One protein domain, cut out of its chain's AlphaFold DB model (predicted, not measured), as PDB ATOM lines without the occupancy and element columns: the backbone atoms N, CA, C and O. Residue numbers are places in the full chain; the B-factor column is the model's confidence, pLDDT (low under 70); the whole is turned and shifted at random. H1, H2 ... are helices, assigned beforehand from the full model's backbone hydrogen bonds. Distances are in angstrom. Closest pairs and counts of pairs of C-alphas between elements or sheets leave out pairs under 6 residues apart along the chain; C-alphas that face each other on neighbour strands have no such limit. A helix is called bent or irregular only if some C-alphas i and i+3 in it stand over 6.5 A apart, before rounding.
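This is residues 98 to 198 of the 437 residues of an uncharacterized protein of Phaeosphaeria nodorum (strain SN15 / ATCC MYA-4574 / FGSC 10173) (UniProt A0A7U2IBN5). Three helices, H2, H3 and H4, fold back and forth in two successive helical hairpins, with H3 between the long H2 and H4. The short H1 lies off this group, at the other end of a long wandering link whose residues 122 to 127 stick out. The printed part has 101 residues, with four named helices in the order H1, H2, H3, H4 and no named strand; the class is all helix. The whole is only just loose, close to compact, with a radius of gyration of the C-alphas of 15.5 A, and its elongated outline spans 53 by 32 by 22 A.

H1, residues 99 to 107, touches no helix. H2, residues 128 to 152, is apart from H1. H3, residues 155 to 167, forms a hairpin with H2: they touch, H2 with residues 139 to 150 alone, at a shallow tilt of 22 degrees, opposite ways. Their closest C-alphas, of Met 146 and Ala 158, are 4.7 A apart. H4, residues 180 to 192, forms a hairpin with H3: they touch, H4 with residues 187 to 191 alone, at a steep tilt of 41 degrees, opposite ways. Their closest C-alphas, of Tyr 155 and Ile 190, are 5.8 A apart. H2 and H4 are near each other, with 5 pairs of C-alphas within 10 A. H1 and H4 are only just apart, at 8.4 A. In H1, H2 and H3 every O i to N i+4 pair is within hydrogen-bond range; in H4, 7 of 9 are.

H1 begins at C-alpha 99, (-37.161, 15.463, -33.630). H2 measures 35.8 A from first to last C-alpha, H3 18.2 A. H4, 20.0 A long, is irregular, with C-alphas 181 and 184 8.2 A apart; it ends at C-alpha 192, (-52.707, 6.024, -0.098).

The C-alphas farthest apart, of Asn 122 and Arg 198, are 52.8 A apart. The printed part has no cut. The links H1 to H2 and H3 to H4 are long; H2 to H3 is tight. Mean pLDDT of the printed part is 71.6, with residues 98 to 132, 170 to 173 and 195 to 198 under 70.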
ATOM      1  N   GLY A  98     -39.194  15.465 -38.044       58.28
ATOM      2  CA  GLY A  98     -38.505  16.339 -37.111       58.28
ATOM      3  C   GLY A  98     -38.409  15.651 -35.752       58.28
ATOM      4  O   GLY A  98     -39.318  14.920 -35.361       58.28
ATOM      5  N   ALA A  99     -37.341  15.934 -35.007       54.38
ATOM      6  CA  ALA A  99     -37.161  15.463 -33.630       54.38
ATOM      7  C   ALA A  99     -38.426  15.652 -32.765       54.38
ATOM      8  O   ALA A  99     -38.750  14.793 -31.953       54.38
ATOM      9  N   GLY A 100     -39.181  16.735 -33.003       57.09
ATOM     10  CA  GLY A 100     -40.458  17.005 -32.339       57.09
ATOM     11  C   GLY A 100     -41.590  16.034 -32.700       57.09
ATOM     12  O   GLY A 100     -42.309  15.610 -31.807       57.09
ATOM     13  N   GLN A 101     -41.721  15.620 -33.966       59.25
ATOM     14  CA  GLN A 101     -42.722  14.618 -34.377       59.25
ATOM     15  C   GLN A 101     -42.381  13.226 -33.840       59.25
ATOM     16  O   GLN A 101     -43.274  12.463 -33.487       59.25
ATOM     17  N   LEU A 102     -41.087  12.908 -33.735       57.25
ATOM     18  CA  LEU A 102     -40.615  11.651 -33.161       57.25
ATOM     19  C   LEU A 102     -40.839  11.608 -31.638       57.25
ATOM     20  O   LEU A 102     -41.232  10.580 -31.100       57.25
ATOM     21  N   GLN A 103     -40.661  12.738 -30.950       58.16
ATOM     22  CA  GLN A 103     -40.993  12.881 -29.532       58.16
ATOM     23  C   GLN A 103     -42.505  12.812 -29.289       58.16
ATOM     24  O   GLN A 103     -42.931  12.200 -28.318       58.16
ATOM     25  N   GLU A 104     -43.321  13.406 -30.161       61.03
ATOM     26  CA  GLU A 104     -44.782  13.310 -30.087       61.03
ATOM     27  C   GLU A 104     -45.260  11.866 -30.303       61.03
ATOM     28  O   GLU A 104     -46.169  11.415 -29.619       61.03
ATOM     29  N   GLU A 105     -44.606  11.104 -31.184       61.44
ATOM     30  CA  GLU A 105     -44.829   9.661 -31.357       61.44
ATOM     31  C   GLU A 105     -44.405   8.836 -30.129       61.44
ATOM     32  O   GLU A 105     -45.148   7.955 -29.710       61.44
ATOM     33  N   ILE A 106     -43.255   9.132 -29.513       56.78
ATOM     34  CA  ILE A 106     -42.763   8.424 -28.312       56.78
ATOM     35  C   ILE A 106     -43.549   8.823 -27.055       56.78
ATOM     36  O   ILE A 106     -43.688   8.028 -26.134       56.78
ATOM     37  N   ALA A 107     -44.076  10.043 -26.996       55.19
ATOM     38  CA  ALA A 107     -44.933  10.497 -25.907       55.19
ATOM     39  C   ALA A 107     -46.364   9.946 -26.017       55.19
ATOM     40  O   ALA A 107     -47.107   9.995 -25.032       55.19
ATOM     41  N   LYS A 108     -46.767   9.409 -27.181       64.62
ATOM     42  CA  LYS A 108     -48.038   8.691 -27.307       64.62
ATOM     43  C   LYS A 108     -47.963   7.378 -26.510       64.62
ATOM     44  O   LYS A 108     -46.965   6.656 -26.566       64.62
ATOM     45  N   PRO A 109     -49.016   7.035 -25.751       51.25
ATOM     46  CA  PRO A 109     -49.075   5.761 -25.045       51.25
ATOM     47  C   PRO A 109     -48.987   4.588 -26.041       51.25
ATOM     48  O   PRO A 109     -49.556   4.678 -27.131       51.25
ATOM     49  N   PRO A 110     -48.302   3.483 -25.676       49.09
ATOM     50  CA  PRO A 110     -48.075   3.030 -24.297       49.09
ATOM     51  C   PRO A 110     -46.689   3.327 -23.687       49.09
ATOM     52  O   PRO A 110     -46.371   2.761 -22.641       49.09
ATOM     53  N   ALA A 111     -45.842   4.176 -24.275       46.22
ATOM     54  CA  ALA A 111     -44.487   4.376 -23.753       46.22
ATOM     55  C   ALA A 111     -44.483   5.141 -22.408       46.22
ATOM     56  O   ALA A 111     -44.572   6.363 -22.335       46.22
ATOM     57  N   ARG A 112     -44.354   4.389 -21.305       45.31
ATOM     58  CA  ARG A 112     -44.261   4.880 -19.913       45.31
ATOM     59  C   ARG A 112     -42.864   5.394 -19.533       45.31
ATOM     60  O   ARG A 112     -42.551   5.507 -18.351       45.31
ATOM     61  N   LEU A 113     -42.005   5.671 -20.511       43.22
ATOM     62  CA  LEU A 113     -40.644   6.124 -20.253       43.22
ATOM     63  C   LEU A 113     -40.567   7.642 -20.349       43.22
ATOM     64  O   LEU A 113     -41.017   8.264 -21.309       43.22
ATOM     65  N   TYR A 114     -39.963   8.232 -19.326       44.88
ATOM     66  CA  TYR A 114     -39.587   9.631 -19.301       44.88
ATOM     67  C   TYR A 114     -38.429   9.860 -20.283       44.88
ATOM     68  O   TYR A 114     -37.264   9.857 -19.899       44.88
ATOM     69  N   ALA A 115     -38.731  10.018 -21.572       40.31
ATOM     70  CA  ALA A 115     -37.765  10.521 -22.539       40.31
ATOM     71  C   ALA A 115     -37.824  12.052 -22.514       40.31
ATOM     72  O   ALA A 115     -38.622  12.663 -23.218       40.31
ATOM     73  N   VAL A 116     -37.007  12.690 -21.674       45.91
ATOM     74  CA  VAL A 116     -36.697  14.115 -21.855       45.91
ATOM     75  C   VAL A 116     -35.720  14.208 -23.012       45.91
ATOM     76  O   VAL A 116     -34.534  13.973 -22.819       45.91
ATOM     77  N   ASP A 117     -36.248  14.509 -24.198       44.88
ATOM     78  CA  ASP A 117     -35.528  14.983 -25.382       44.88
ATOM     79  C   ASP A 117     -34.156  14.336 -25.625       44.88
ATOM     80  O   ASP A 117     -33.109  14.884 -25.275       44.88
ATOM     81  N   ALA A 118     -34.139  13.212 -26.340       40.66
ATOM     82  CA  ALA A 118     -32.903  12.591 -26.815       40.66
ATOM     83  C   ALA A 118     -32.207  13.361 -27.965       40.66
ATOM     84  O   ALA A 118     -31.366  12.780 -28.644       40.66
ATOM     85  N   LEU A 119     -32.523  14.638 -28.235       39.28
ATOM     86  CA  LEU A 119     -31.936  15.373 -29.365       39.28
ATOM     87  C   LEU A 119     -31.694  16.866 -29.083       39.28
ATOM     88  O   LEU A 119     -32.488  17.724 -29.450       39.28
ATOM     89  N   TYR A 120     -30.495  17.190 -28.602       42.75
ATOM     90  CA  TYR A 120     -29.792  18.395 -29.057       42.75
ATOM     91  C   TYR A 120     -28.601  17.965 -29.908       42.75
ATOM     92  O   TYR A 120     -27.456  18.050 -29.479       42.75
ATOM     93  N   LYS A 121     -28.857  17.489 -31.133       44.50
ATOM     94  CA  LYS A 121     -27.770  17.297 -32.105       44.50
ATOM     95  C   LYS A 121     -27.452  18.556 -32.915       44.50
ATOM     96  O   LYS A 121     -26.555  18.485 -33.729       44.50
ATOM     97  N   ASN A 122     -28.119  19.699 -32.693       50.84
ATOM     98  CA  ASN A 122     -27.733  20.996 -33.276       50.84
ATOM     99  C   ASN A 122     -28.414  22.185 -32.553       50.84
ATOM    100  O   ASN A 122     -29.543  22.502 -32.917       50.84
ATOM    101  N   ARG A 123     -27.767  22.853 -31.570       41.53
ATOM    102  CA  ARG A 123     -27.830  24.333 -31.325       41.53
ATOM    103  C   ARG A 123     -27.085  24.808 -30.057       41.53
ATOM    104  O   ARG A 123     -26.801  23.978 -29.203       41.53
ATOM    105  N   PRO A 124     -26.685  26.100 -29.964       45.91
ATOM    106  CA  PRO A 124     -25.337  26.511 -29.599       45.91
ATOM    107  C   PRO A 124     -25.116  26.709 -28.092       45.91
ATOM    108  O   PRO A 124     -26.035  26.827 -27.286       45.91
ATOM    109  N   THR A 125     -23.830  26.751 -27.763       50.03
ATOM    110  CA  THR A 125     -23.175  26.894 -26.462       50.03
ATOM    111  C   THR A 125     -23.500  28.215 -25.759       50.03
ATOM    112  O   THR A 125     -23.066  29.277 -26.206       50.03
ATOM    113  N   ASN A 126     -24.207  28.175 -24.627       48.31
ATOM    114  CA  ASN A 126     -24.221  29.288 -23.674       48.31
ATOM    115  C   ASN A 126     -24.520  28.781 -22.249       48.31
ATOM    116  O   ASN A 126     -25.230  27.791 -22.095       48.31
ATOM    117  N   LYS A 127     -24.011  29.463 -21.212       56.53
ATOM    118  CA  LYS A 127     -24.020  29.078 -19.774       56.53
ATOM    119  C   LYS A 127     -25.397  28.679 -19.204       56.53
ATOM    120  O   LYS A 127     -25.495  27.961 -18.214       56.53
ATOM    121  N   GLN A 128     -26.481  29.107 -19.850       53.88
ATOM    122  CA  GLN A 128     -27.849  28.700 -19.512       53.88
ATOM    123  C   GLN A 128     -28.125  27.210 -19.816       53.88
ATOM    124  O   GLN A 128     -28.968  26.596 -19.163       53.88
ATOM    125  N   ASN A 129     -27.384  26.589 -20.740       56.62
ATOM    126  CA  ASN A 129     -27.490  25.161 -21.059       56.62
ATOM    127  C   ASN A 129     -26.912  24.268 -19.957       56.62
ATOM    128  O   ASN A 129     -27.437  23.187 -19.709       56.62
ATOM    129  N   GLU A 130     -25.874  24.710 -19.248       61.94
ATOM    130  CA  GLU A 130     -25.327  23.969 -18.103       61.94
ATOM    131  C   GLU A 130     -26.314  23.982 -16.935       61.94
ATOM    132  O   GLU A 130     -26.654  22.934 -16.396       61.94
ATOM    133  N   ALA A 131     -26.885  25.144 -16.613       61.47
ATOM    134  CA  ALA A 131     -27.903  25.244 -15.568       61.47
ATOM    135  C   ALA A 131     -29.175  24.446 -15.908       61.47
ATOM    136  O   ALA A 131     -29.787  23.839 -15.031       61.47
ATOM    137  N   THR A 132     -29.593  24.423 -17.177       68.25
ATOM    138  CA  THR A 132     -30.772  23.654 -17.605       68.25
ATOM    139  C   THR A 132     -30.484  22.159 -17.729       68.25
ATOM    140  O   THR A 132     -31.340  21.363 -17.353       68.25
ATOM    141  N   SER A 133     -29.293  21.752 -18.176       75.44
ATOM    142  CA  SER A 133     -28.874  20.344 -18.180       75.44
ATOM    143  C   SER A 133     -28.688  19.802 -16.766       75.44
ATOM    144  O   SER A 133     -29.179  18.714 -16.493       75.44
ATOM    145  N   LEU A 134     -28.125  20.578 -15.835       79.12
ATOM    146  CA  LEU A 134     -28.034  20.216 -14.417       79.12
ATOM    147  C   LEU A 134     -29.420  20.050 -13.777       79.12
ATOM    148  O   LEU A 134     -29.662  19.117 -13.018       79.12
ATOM    149  N   ARG A 135     -30.375  20.928 -14.106       78.44
ATOM    150  CA  ARG A 135     -31.769  20.762 -13.658       78.44
ATOM    151  C   ARG A 135     -32.402  19.502 -14.244       78.44
ATOM    152  O   ARG A 135     -33.120  18.809 -13.533       78.44
ATOM    153  N   LYS A 136     -32.126  19.180 -15.512       76.88
ATOM    154  CA  LYS A 136     -32.597  17.943 -16.156       76.88
ATOM    155  C   LYS A 136     -31.991  16.699 -15.504       76.88
ATOM    156  O   LYS A 136     -32.729  15.764 -15.212       76.88
ATOM    157  N   THR A 137     -30.686  16.686 -15.229       84.56
ATOM    158  CA  THR A 137     -30.044  15.564 -14.528       84.56
ATOM    159  C   THR A 137     -30.601  15.426 -13.118       84.56
ATOM    160  O   THR A 137     -30.964  14.322 -12.731       84.56
ATOM    161  N   HIS A 138     -30.785  16.529 -12.391       85.81
ATOM    162  CA  HIS A 138     -31.424  16.518 -11.077       85.81
ATOM    163  C   HIS A 138     -32.856  15.963 -11.142       85.81
ATOM    164  O   HIS A 138     -33.236  15.151 -10.298       85.81
ATOM    165  N   LEU A 139     -33.660  16.369 -12.126       86.50
ATOM    166  CA  LEU A 139     -35.018  15.858 -12.303       86.50
ATOM    167  C   LEU A 139     -34.989  14.345 -12.571       86.50
ATOM    168  O   LEU A 139     -35.703  13.594 -11.909       86.50
ATOM    169  N   ASN A 140     -34.110  13.879 -13.460       85.75
ATOM    170  CA  ASN A 140     -33.932  12.452 -13.739       85.75
ATOM    171  C   ASN A 140     -33.501  11.673 -12.488       85.75
ATOM    172  O   ASN A 140     -34.036  10.599 -12.214       85.75
ATOM    173  N   VAL A 141     -32.588  12.226 -11.686       90.69
ATOM    174  CA  VAL A 141     -32.166  11.633 -10.410       90.69
ATOM    175  C   VAL A 141     -33.336  11.569  -9.424       90.69
ATOM    176  O   VAL A 141     -33.583  10.517  -8.848       90.69
ATOM    177  N   LEU A 142     -34.129  12.635  -9.267       89.94
ATOM    178  CA  LEU A 142     -35.312  12.608  -8.396       89.94
ATOM    179  C   LEU A 142     -36.361  11.598  -8.864       89.94
ATOM    180  O   LEU A 142     -36.923  10.879  -8.043       89.94
ATOM    181  N   SER A 143     -36.620  11.527 -10.170       88.38
ATOM    182  CA  SER A 143     -37.588  10.586 -10.738       88.38
ATOM    183  C   SER A 143     -37.136   9.138 -10.544       88.38
ATOM    184  O   SER A 143     -37.943   8.289 -10.175       88.38
ATOM    185  N   THR A 144     -35.850   8.846 -10.759       90.69
ATOM    186  CA  THR A 144     -35.286   7.501 -10.557       90.69
ATOM    187  C   THR A 144     -35.258   7.112  -9.082       90.69
ATOM    188  O   THR A 144     -35.664   6.001  -8.754       90.69
ATOM    189  N   LEU A 145     -34.874   8.027  -8.185       91.94
ATOM    190  CA  LEU A 145     -34.949   7.813  -6.739       91.94
ATOM    191  C   LEU A 145     -36.385   7.556  -6.283       91.94
ATOM    192  O   LEU A 145     -36.619   6.613  -5.539       91.94
ATOM    193  N   MET A 146     -37.353   8.339  -6.762       90.31
ATOM    194  CA  MET A 146     -38.766   8.127  -6.446       90.31
ATOM    195  C   MET A 146     -39.226   6.729  -6.872       90.31
ATOM    196  O   MET A 146     -39.784   6.004  -6.056       90.31
ATOM    197  N   HIS A 147     -38.971   6.322  -8.121       89.69
ATOM    198  CA  HIS A 147     -39.370   4.992  -8.593       89.69
ATOM    199  C   HIS A 147     -38.658   3.862  -7.852       89.69
ATOM    200  O   HIS A 147     -39.287   2.853  -7.552       89.69
ATOM    201  N   ARG A 148     -37.382   4.040  -7.504       92.62
ATOM    202  CA  ARG A 148     -36.648   3.085  -6.675       92.62
ATOM    203  C   ARG A 148     -37.279   2.947  -5.288       92.62
ATOM    204  O   ARG A 148     -37.579   1.829  -4.890       92.62
ATOM    205  N   CYS A 149     -37.567   4.056  -4.604       89.94
ATOM    206  CA  CYS A 149     -38.241   4.034  -3.302       89.94
ATOM    207  C   CYS A 149     -39.628   3.372  -3.384       89.94
ATOM    208  O   CYS A 149     -40.011   2.645  -2.477       89.94
ATOM    209  N   LEU A 150     -40.374   3.574  -4.478       88.56
ATOM    210  CA  LEU A 150     -41.669   2.912  -4.692       88.56
ATOM    211  C   LEU A 150     -41.546   1.395  -4.888       88.56
ATOM    212  O   LEU A 150     -42.451   0.664  -4.492       88.56
ATOM    213  N   LEU A 151     -40.456   0.923  -5.499       89.19
ATOM    214  CA  LEU A 151     -40.166  -0.508  -5.634       89.19
ATOM    215  C   LEU A 151     -39.699  -1.122  -4.309       89.19
ATOM    216  O   LEU A 151     -40.040  -2.264  -4.021       89.19
ATOM    217  N   GLU A 152     -38.951  -0.361  -3.510       88.44
ATOM    218  CA  GLU A 152     -38.486  -0.760  -2.175       88.44
ATOM    219  C   GLU A 152     -39.605  -0.694  -1.112       88.44
ATOM    220  O   GLU A 152     -39.481  -1.310  -0.060       88.44
ATOM    221  N   GLY A 153     -40.714   0.009  -1.390       83.62
ATOM    222  CA  GLY A 153     -41.832   0.202  -0.456       83.62
ATOM    223  C   GLY A 153     -41.652   1.377   0.518       83.62
ATOM    224  O   GLY A 153     -42.469   1.572   1.415       83.62
ATOM    225  N   ASP A 154     -40.617   2.199   0.331       87.94
ATOM    226  CA  ASP A 154     -40.307   3.376   1.152       87.94
ATOM    227  C   ASP A 154     -41.148   4.600   0.718       87.94
ATOM    228  O   ASP A 154     -40.655   5.550   0.091       87.94
ATOM    229  N   TYR A 155     -42.438   4.614   1.067       86.94
ATOM    230  CA  TYR A 155     -43.379   5.668   0.640       86.94
ATOM    231  C   TYR A 155     -43.076   7.059   1.221       86.94
ATOM    232  O   TYR A 155     -43.300   8.067   0.551       86.94
ATOM    233  N   GLU A 156     -42.474   7.145   2.410       88.00
ATOM    234  CA  GLU A 156     -42.062   8.422   3.018       88.00
ATOM    235  C   GLU A 156     -40.951   9.117   2.218       88.00
ATOM    236  O   GLU A 156     -40.996  10.322   1.942       88.00
ATOM    237  N   ARG A 157     -39.938   8.348   1.797       89.06
ATOM    238  CA  ARG A 157     -38.836   8.865   0.973       89.06
ATOM    239  C   ARG A 157     -39.318   9.169  -0.439       89.06
ATOM    240  O   ARG A 157     -38.944  10.209  -0.987       89.06
ATOM    241  N   ALA A 158     -40.184   8.317  -0.990       91.19
ATOM    242  CA  ALA A 158     -40.836   8.566  -2.270       91.19
ATOM    243  C   ALA A 158     -41.645   9.873  -2.243       91.19
ATOM    244  O   ALA A 158     -41.493  10.697  -3.143       91.19
ATOM    245  N   GLY A 159     -42.415  10.128  -1.180       89.25
ATOM    246  CA  GLY A 159     -43.187  11.360  -1.009       89.25
ATOM    247  C   GLY A 159     -42.325  12.617  -0.903       89.25
ATOM    248  O   GLY A 159     -42.657  13.648  -1.492       89.25
ATOM    249  N   ARG A 160     -41.168  12.544  -0.231       90.56
ATOM    250  CA  ARG A 160     -40.202  13.659  -0.197       90.56
ATOM    251  C   ARG A 160     -39.595  13.931  -1.573       90.56
ATOM    252  O   ARG A 160     -39.557  15.091  -1.987       90.56
ATOM    253  N   ALA A 161     -39.162  12.887  -2.282       91.44
ATOM    254  CA  ALA A 161     -38.625  13.001  -3.638       91.44
ATOM    255  C   ALA A 161     -39.676  13.562  -4.612       91.44
ATOM    256  O   ALA A 161     -39.374  14.468  -5.387       91.44
ATOM    257  N   TRP A 162     -40.923  13.102  -4.504       89.31
ATOM    258  CA  TRP A 162     -42.067  13.607  -5.263       89.31
ATOM    259  C   TRP A 162     -42.359  15.083  -4.960       89.31
ATOM    260  O   TRP A 162     -42.488  15.899  -5.872       89.31
ATOM    261  N   GLY A 163     -42.366  15.475  -3.685       88.31
ATOM    262  CA  GLY A 163     -42.517  16.875  -3.290       88.31
ATOM    263  C   GLY A 163     -41.386  17.770  -3.808       88.31
ATOM    264  O   GLY A 163     -41.637  18.904  -4.212       88.31
ATOM    265  N   MET A 164     -40.141  17.275  -3.832       89.00
ATOM    266  CA  MET A 164     -39.021  17.984  -4.462       89.00
ATOM    267  C   MET A 164     -39.219  18.100  -5.973       89.00
ATOM    268  O   MET A 164     -39.027  19.186  -6.511       89.00
ATOM    269  N   LEU A 165     -39.673  17.031  -6.637       88.31
ATOM    270  CA  LEU A 165     -39.946  17.009  -8.074       88.31
ATOM    271  C   LEU A 165     -40.982  18.068  -8.473       88.31
ATOM    272  O   LEU A 165     -40.735  18.829  -9.405       88.31
ATOM    273  N   LEU A 166     -42.088  18.181  -7.731       85.38
ATOM    274  CA  LEU A 166     -43.130  19.188  -7.977       85.38
ATOM    275  C   LEU A 166     -42.634  20.630  -7.801       85.38
ATOM    276  O   LEU A 166     -43.140  21.539  -8.452       85.38
ATOM    277  N   ARG A 167     -41.633  20.847  -6.941       86.25
ATOM    278  CA  ARG A 167     -40.997  22.158  -6.734       86.25
ATOM    279  C   ARG A 167     -39.875  22.451  -7.733       86.25
ATOM    280  O   ARG A 167     -39.430  23.597  -7.829       86.25
ATOM    281  N   THR A 168     -39.391  21.447  -8.467       83.94
ATOM    282  CA  THR A 168     -38.402  21.684  -9.522       83.94
ATOM    283  C   THR A 168     -39.044  22.415 -10.699       83.94
ATOM    284  O   THR A 168     -40.179  22.148 -11.084       83.94
ATOM    285  N   HIS A 169     -38.305  23.365 -11.265       75.25
ATOM    286  CA  HIS A 169     -38.738  24.131 -12.428       75.25
ATOM    287  C   HIS A 169     -37.967  23.654 -13.655       75.25
ATOM    288  O   HIS A 169     -36.733  23.564 -13.636       75.25
ATOM    289  N   VAL A 170     -38.695  23.355 -14.728       67.94
ATOM    290  CA  VAL A 170     -38.110  22.951 -16.008       67.94
ATOM    291  C   VAL A 170     -37.487  24.181 -16.684       67.94
ATOM    292  O   VAL A 170     -37.784  25.332 -16.345       67.94
ATOM    293  N   ALA A 171     -36.559  23.953 -17.618       57.47
ATOM    294  CA  ALA A 171     -36.003  25.006 -18.467       57.47
ATOM    295  C   ALA A 171     -37.147  25.836 -19.088       57.47
ATOM    296  O   ALA A 171     -37.973  25.285 -19.808       57.47
ATOM    297  N   GLY A 172     -37.220  27.128 -18.754       59.41
ATOM    298  CA  GLY A 172     -38.351  28.000 -19.107       59.41
ATOM    299  C   GLY A 172     -39.179  28.508 -17.918       59.41
ATOM    300  O   GLY A 172     -40.084  29.303 -18.122       59.41
ATOM    301  N   GLY A 173     -38.868  28.100 -16.681       66.94
ATOM    302  CA  GLY A 173     -39.489  28.666 -15.471       66.94
ATOM    303  C   GLY A 173     -40.887  28.125 -15.160       66.94
ATOM    304  O   GLY A 173     -41.501  28.556 -14.190       66.94
ATOM    305  N   HIS A 174     -41.374  27.157 -15.934       71.19
ATOM    306  CA  HIS A 174     -42.619  26.463 -15.634       71.19
ATOM    307  C   HIS A 174     -42.377  25.337 -14.616       71.19
ATOM    308  O   HIS A 174     -41.379  24.608 -14.735       71.19
ATOM    309  N   PRO A 175     -43.263  25.179 -13.617       76.88
ATOM    310  CA  PRO A 175     -43.207  24.039 -12.714       76.88
ATOM    311  C   PRO A 175     -43.446  22.742 -13.493       76.88
ATOM    312  O   PRO A 175     -44.047  22.738 -14.571       76.88
ATOM    313  N   VAL A 176     -42.960  21.630 -12.948       80.12
ATOM    314  CA  VAL A 176     -43.220  20.305 -13.513       80.12
ATOM    315  C   VAL A 176     -44.727  20.040 -13.547       80.12
ATOM    316  O   VAL A 176     -45.374  20.017 -12.505       80.12
ATOM    317  N   ASP A 177     -45.278  19.798 -14.741       81.88
ATOM    318  CA  ASP A 177     -46.695  19.462 -14.895       81.88
ATOM    319  C   ASP A 177     -46.974  18.059 -14.308       81.88
ATOM    320  O   ASP A 177     -46.389  17.068 -14.778       81.88
ATOM    321  N   PRO A 178     -47.843  17.939 -13.285       80.88
ATOM    322  CA  PRO A 178     -48.180  16.656 -12.675       80.88
ATOM    323  C   PRO A 178     -49.074  15.772 -13.558       80.88
ATOM    324  O   PRO A 178     -49.244  14.588 -13.271       80.88
ATOM    325  N   ARG A 179     -49.643  16.314 -14.639       81.69
ATOM    326  CA  ARG A 179     -50.531  15.586 -15.555       81.69
ATOM    327  C   ARG A 179     -49.801  14.573 -16.427       81.69
ATOM    328  O   ARG A 179     -50.348  13.525 -16.771       81.69
ATOM    329  N   ASN A 180     -48.556  14.868 -16.776       81.00
ATOM    330  CA  ASN A 180     -47.821  14.080 -17.757       81.00
ATOM    331  C   ASN A 180     -47.307  12.763 -17.155       81.00
ATOM    332  O   ASN A 180     -47.000  12.678 -15.967       81.00
ATOM    333  N   HIS A 181     -47.181  11.733 -17.997       71.50
ATOM    334  CA  HIS A 181     -46.581  10.430 -17.662       71.50
ATOM    335  C   HIS A 181     -47.240   9.667 -16.494       71.50
ATOM    336  O   HIS A 181     -46.567   8.911 -15.801       71.50
ATOM    337  N   GLY A 182     -48.540   9.866 -16.245       75.94
ATOM    338  CA  GLY A 182     -49.256   9.152 -15.173       75.94
ATOM    339  C   GLY A 182     -48.809   9.537 -13.759       75.94
ATOM    340  O   GLY A 182     -49.090   8.827 -12.797       75.94
ATOM    341  N   ARG A 183     -48.114  10.667 -13.618       83.81
ATOM    342  CA  ARG A 183     -47.571  11.148 -12.346       83.81
ATOM    343  C   ARG A 183     -48.639  11.504 -11.316       83.81
ATOM    344  O   ARG A 183     -48.423  11.316 -10.124       83.81
ATOM    345  N   TRP A 184     -49.799  11.952 -11.779       88.69
ATOM    346  CA  TRP A 184     -50.981  12.142 -10.946       88.69
ATOM    347  C   TRP A 184     -51.386  10.844 -10.222       88.69
ATOM    348  O   TRP A 184     -51.716  10.876  -9.044       88.69
ATOM    349  N   GLY A 185     -51.279   9.681 -10.875       86.75
ATOM    350  CA  GLY A 185     -51.563   8.388 -10.241       86.75
ATOM    351  C   GLY A 185     -50.515   8.014  -9.193       86.75
ATOM    352  O   GLY A 185     -50.859   7.546  -8.113       86.75
ATOM    353  N   VAL A 186     -49.239   8.302  -9.471       88.69
ATOM    354  CA  VAL A 186     -48.134   8.076  -8.523       88.69
ATOM    355  C   VAL A 186     -48.302   8.925  -7.259       88.69
ATOM    356  O   VAL A 186     -48.070   8.439  -6.156       88.69
ATOM    357  N   GLY A 187     -48.733  10.181  -7.403       88.06
ATOM    358  CA  GLY A 187     -49.016  11.057  -6.266       88.06
ATOM    359  C   GLY A 187     -50.111  10.500  -5.356       88.06
ATOM    360  O   GLY A 187     -49.929  10.472  -4.141       88.06
ATOM    361  N   ALA A 188     -51.204  10.004  -5.942       89.31
ATOM    362  CA  ALA A 188     -52.281   9.362  -5.193       89.31
ATOM    363  C   ALA A 188     -51.825   8.059  -4.513       89.31
ATOM    364  O   ALA A 188     -52.141   7.844  -3.348       89.31
ATOM    365  N   GLU A 189     -51.025   7.224  -5.187       86.25
ATOM    366  CA  GLU A 189     -50.490   5.983  -4.601       86.25
ATOM    367  C   GLU A 189     -49.580   6.257  -3.396       86.25
ATOM    368  O   GLU A 189     -49.664   5.558  -2.386       86.25
ATOM    369  N   ILE A 190     -48.732   7.286  -3.479       89.25
ATOM    370  CA  ILE A 190     -47.891   7.701  -2.351       89.25
ATOM    371  C   ILE A 190     -48.762   8.116  -1.167       89.25
ATOM    372  O   ILE A 190     -48.446   7.733  -0.049       89.25
ATOM    373  N   LEU A 191     -49.835   8.883  -1.392       88.38
ATOM    374  CA  LEU A 191     -50.740   9.319  -0.324       88.38
ATOM    375  C   LEU A 191     -51.505   8.148   0.296       88.38
ATOM    376  O   LEU A 191     -51.577   8.060   1.516       88.38
ATOM    377  N   LEU A 192     -51.981   7.217  -0.531       85.62
ATOM    378  CA  LEU A 192     -52.707   6.024  -0.098       85.62
ATOM    379  C   LEU A 192     -51.884   5.151   0.858       85.62
ATOM    380  O   LEU A 192     -52.404   4.561   1.803       85.62
ATOM    381  N   ARG A 193     -50.583   5.049   0.578       82.19
ATOM    382  CA  ARG A 193     -49.637   4.191   1.300       82.19
ATOM    383  C   ARG A 193     -48.789   4.955   2.306       82.19
ATOM    384  O   ARG A 193     -47.920   4.364   2.951       82.19
ATOM    385  N   LYS A 194     -49.005   6.264   2.424       75.75
ATOM    386  CA  LYS A 194     -48.367   7.074   3.447       75.75
ATOM    387  C   LYS A 194     -48.958   6.632   4.775       75.75
ATOM    388  O   LYS A 194     -50.081   6.994   5.111       75.75
ATOM    389  N   ALA A 195     -48.223   5.787   5.490       60.78
ATOM    390  CA  ALA A 195     -48.652   5.344   6.800       60.78
ATOM    391  C   ALA A 195     -48.876   6.591   7.675       60.78
ATOM    392  O   ALA A 195     -48.008   7.474   7.690       60.78
ATOM    393  N   PRO A 196     -49.992   6.693   8.421       55.88
ATOM    394  CA  PRO A 196     -50.027   7.626   9.536       55.88
ATOM    395  C   PRO A 196     -48.833   7.257  10.407       55.88
ATOM    396  O   PRO A 196     -48.631   6.073  10.677       55.88
ATOM    397  N   ASN A 197     -47.986   8.237  10.728       48.59
ATOM    398  CA  ASN A 197     -46.765   8.079  11.515       48.59
ATOM    399  C   ASN A 197     -46.943   6.992  12.595       48.59
ATOM    400  O   ASN A 197     -47.398   7.287  13.697       48.59
ATOM    401  N   ARG A 198     -46.531   5.742  12.316       47.47
ATOM    402  CA  ARG A 198     -46.306   4.699  13.329       47.47
ATOM    403  C   ARG A 198     -45.011   5.052  14.059       47.47
ATOM    404  O   ARG A 198     -44.039   4.301  14.072       47.47
TER     405      ARG A 198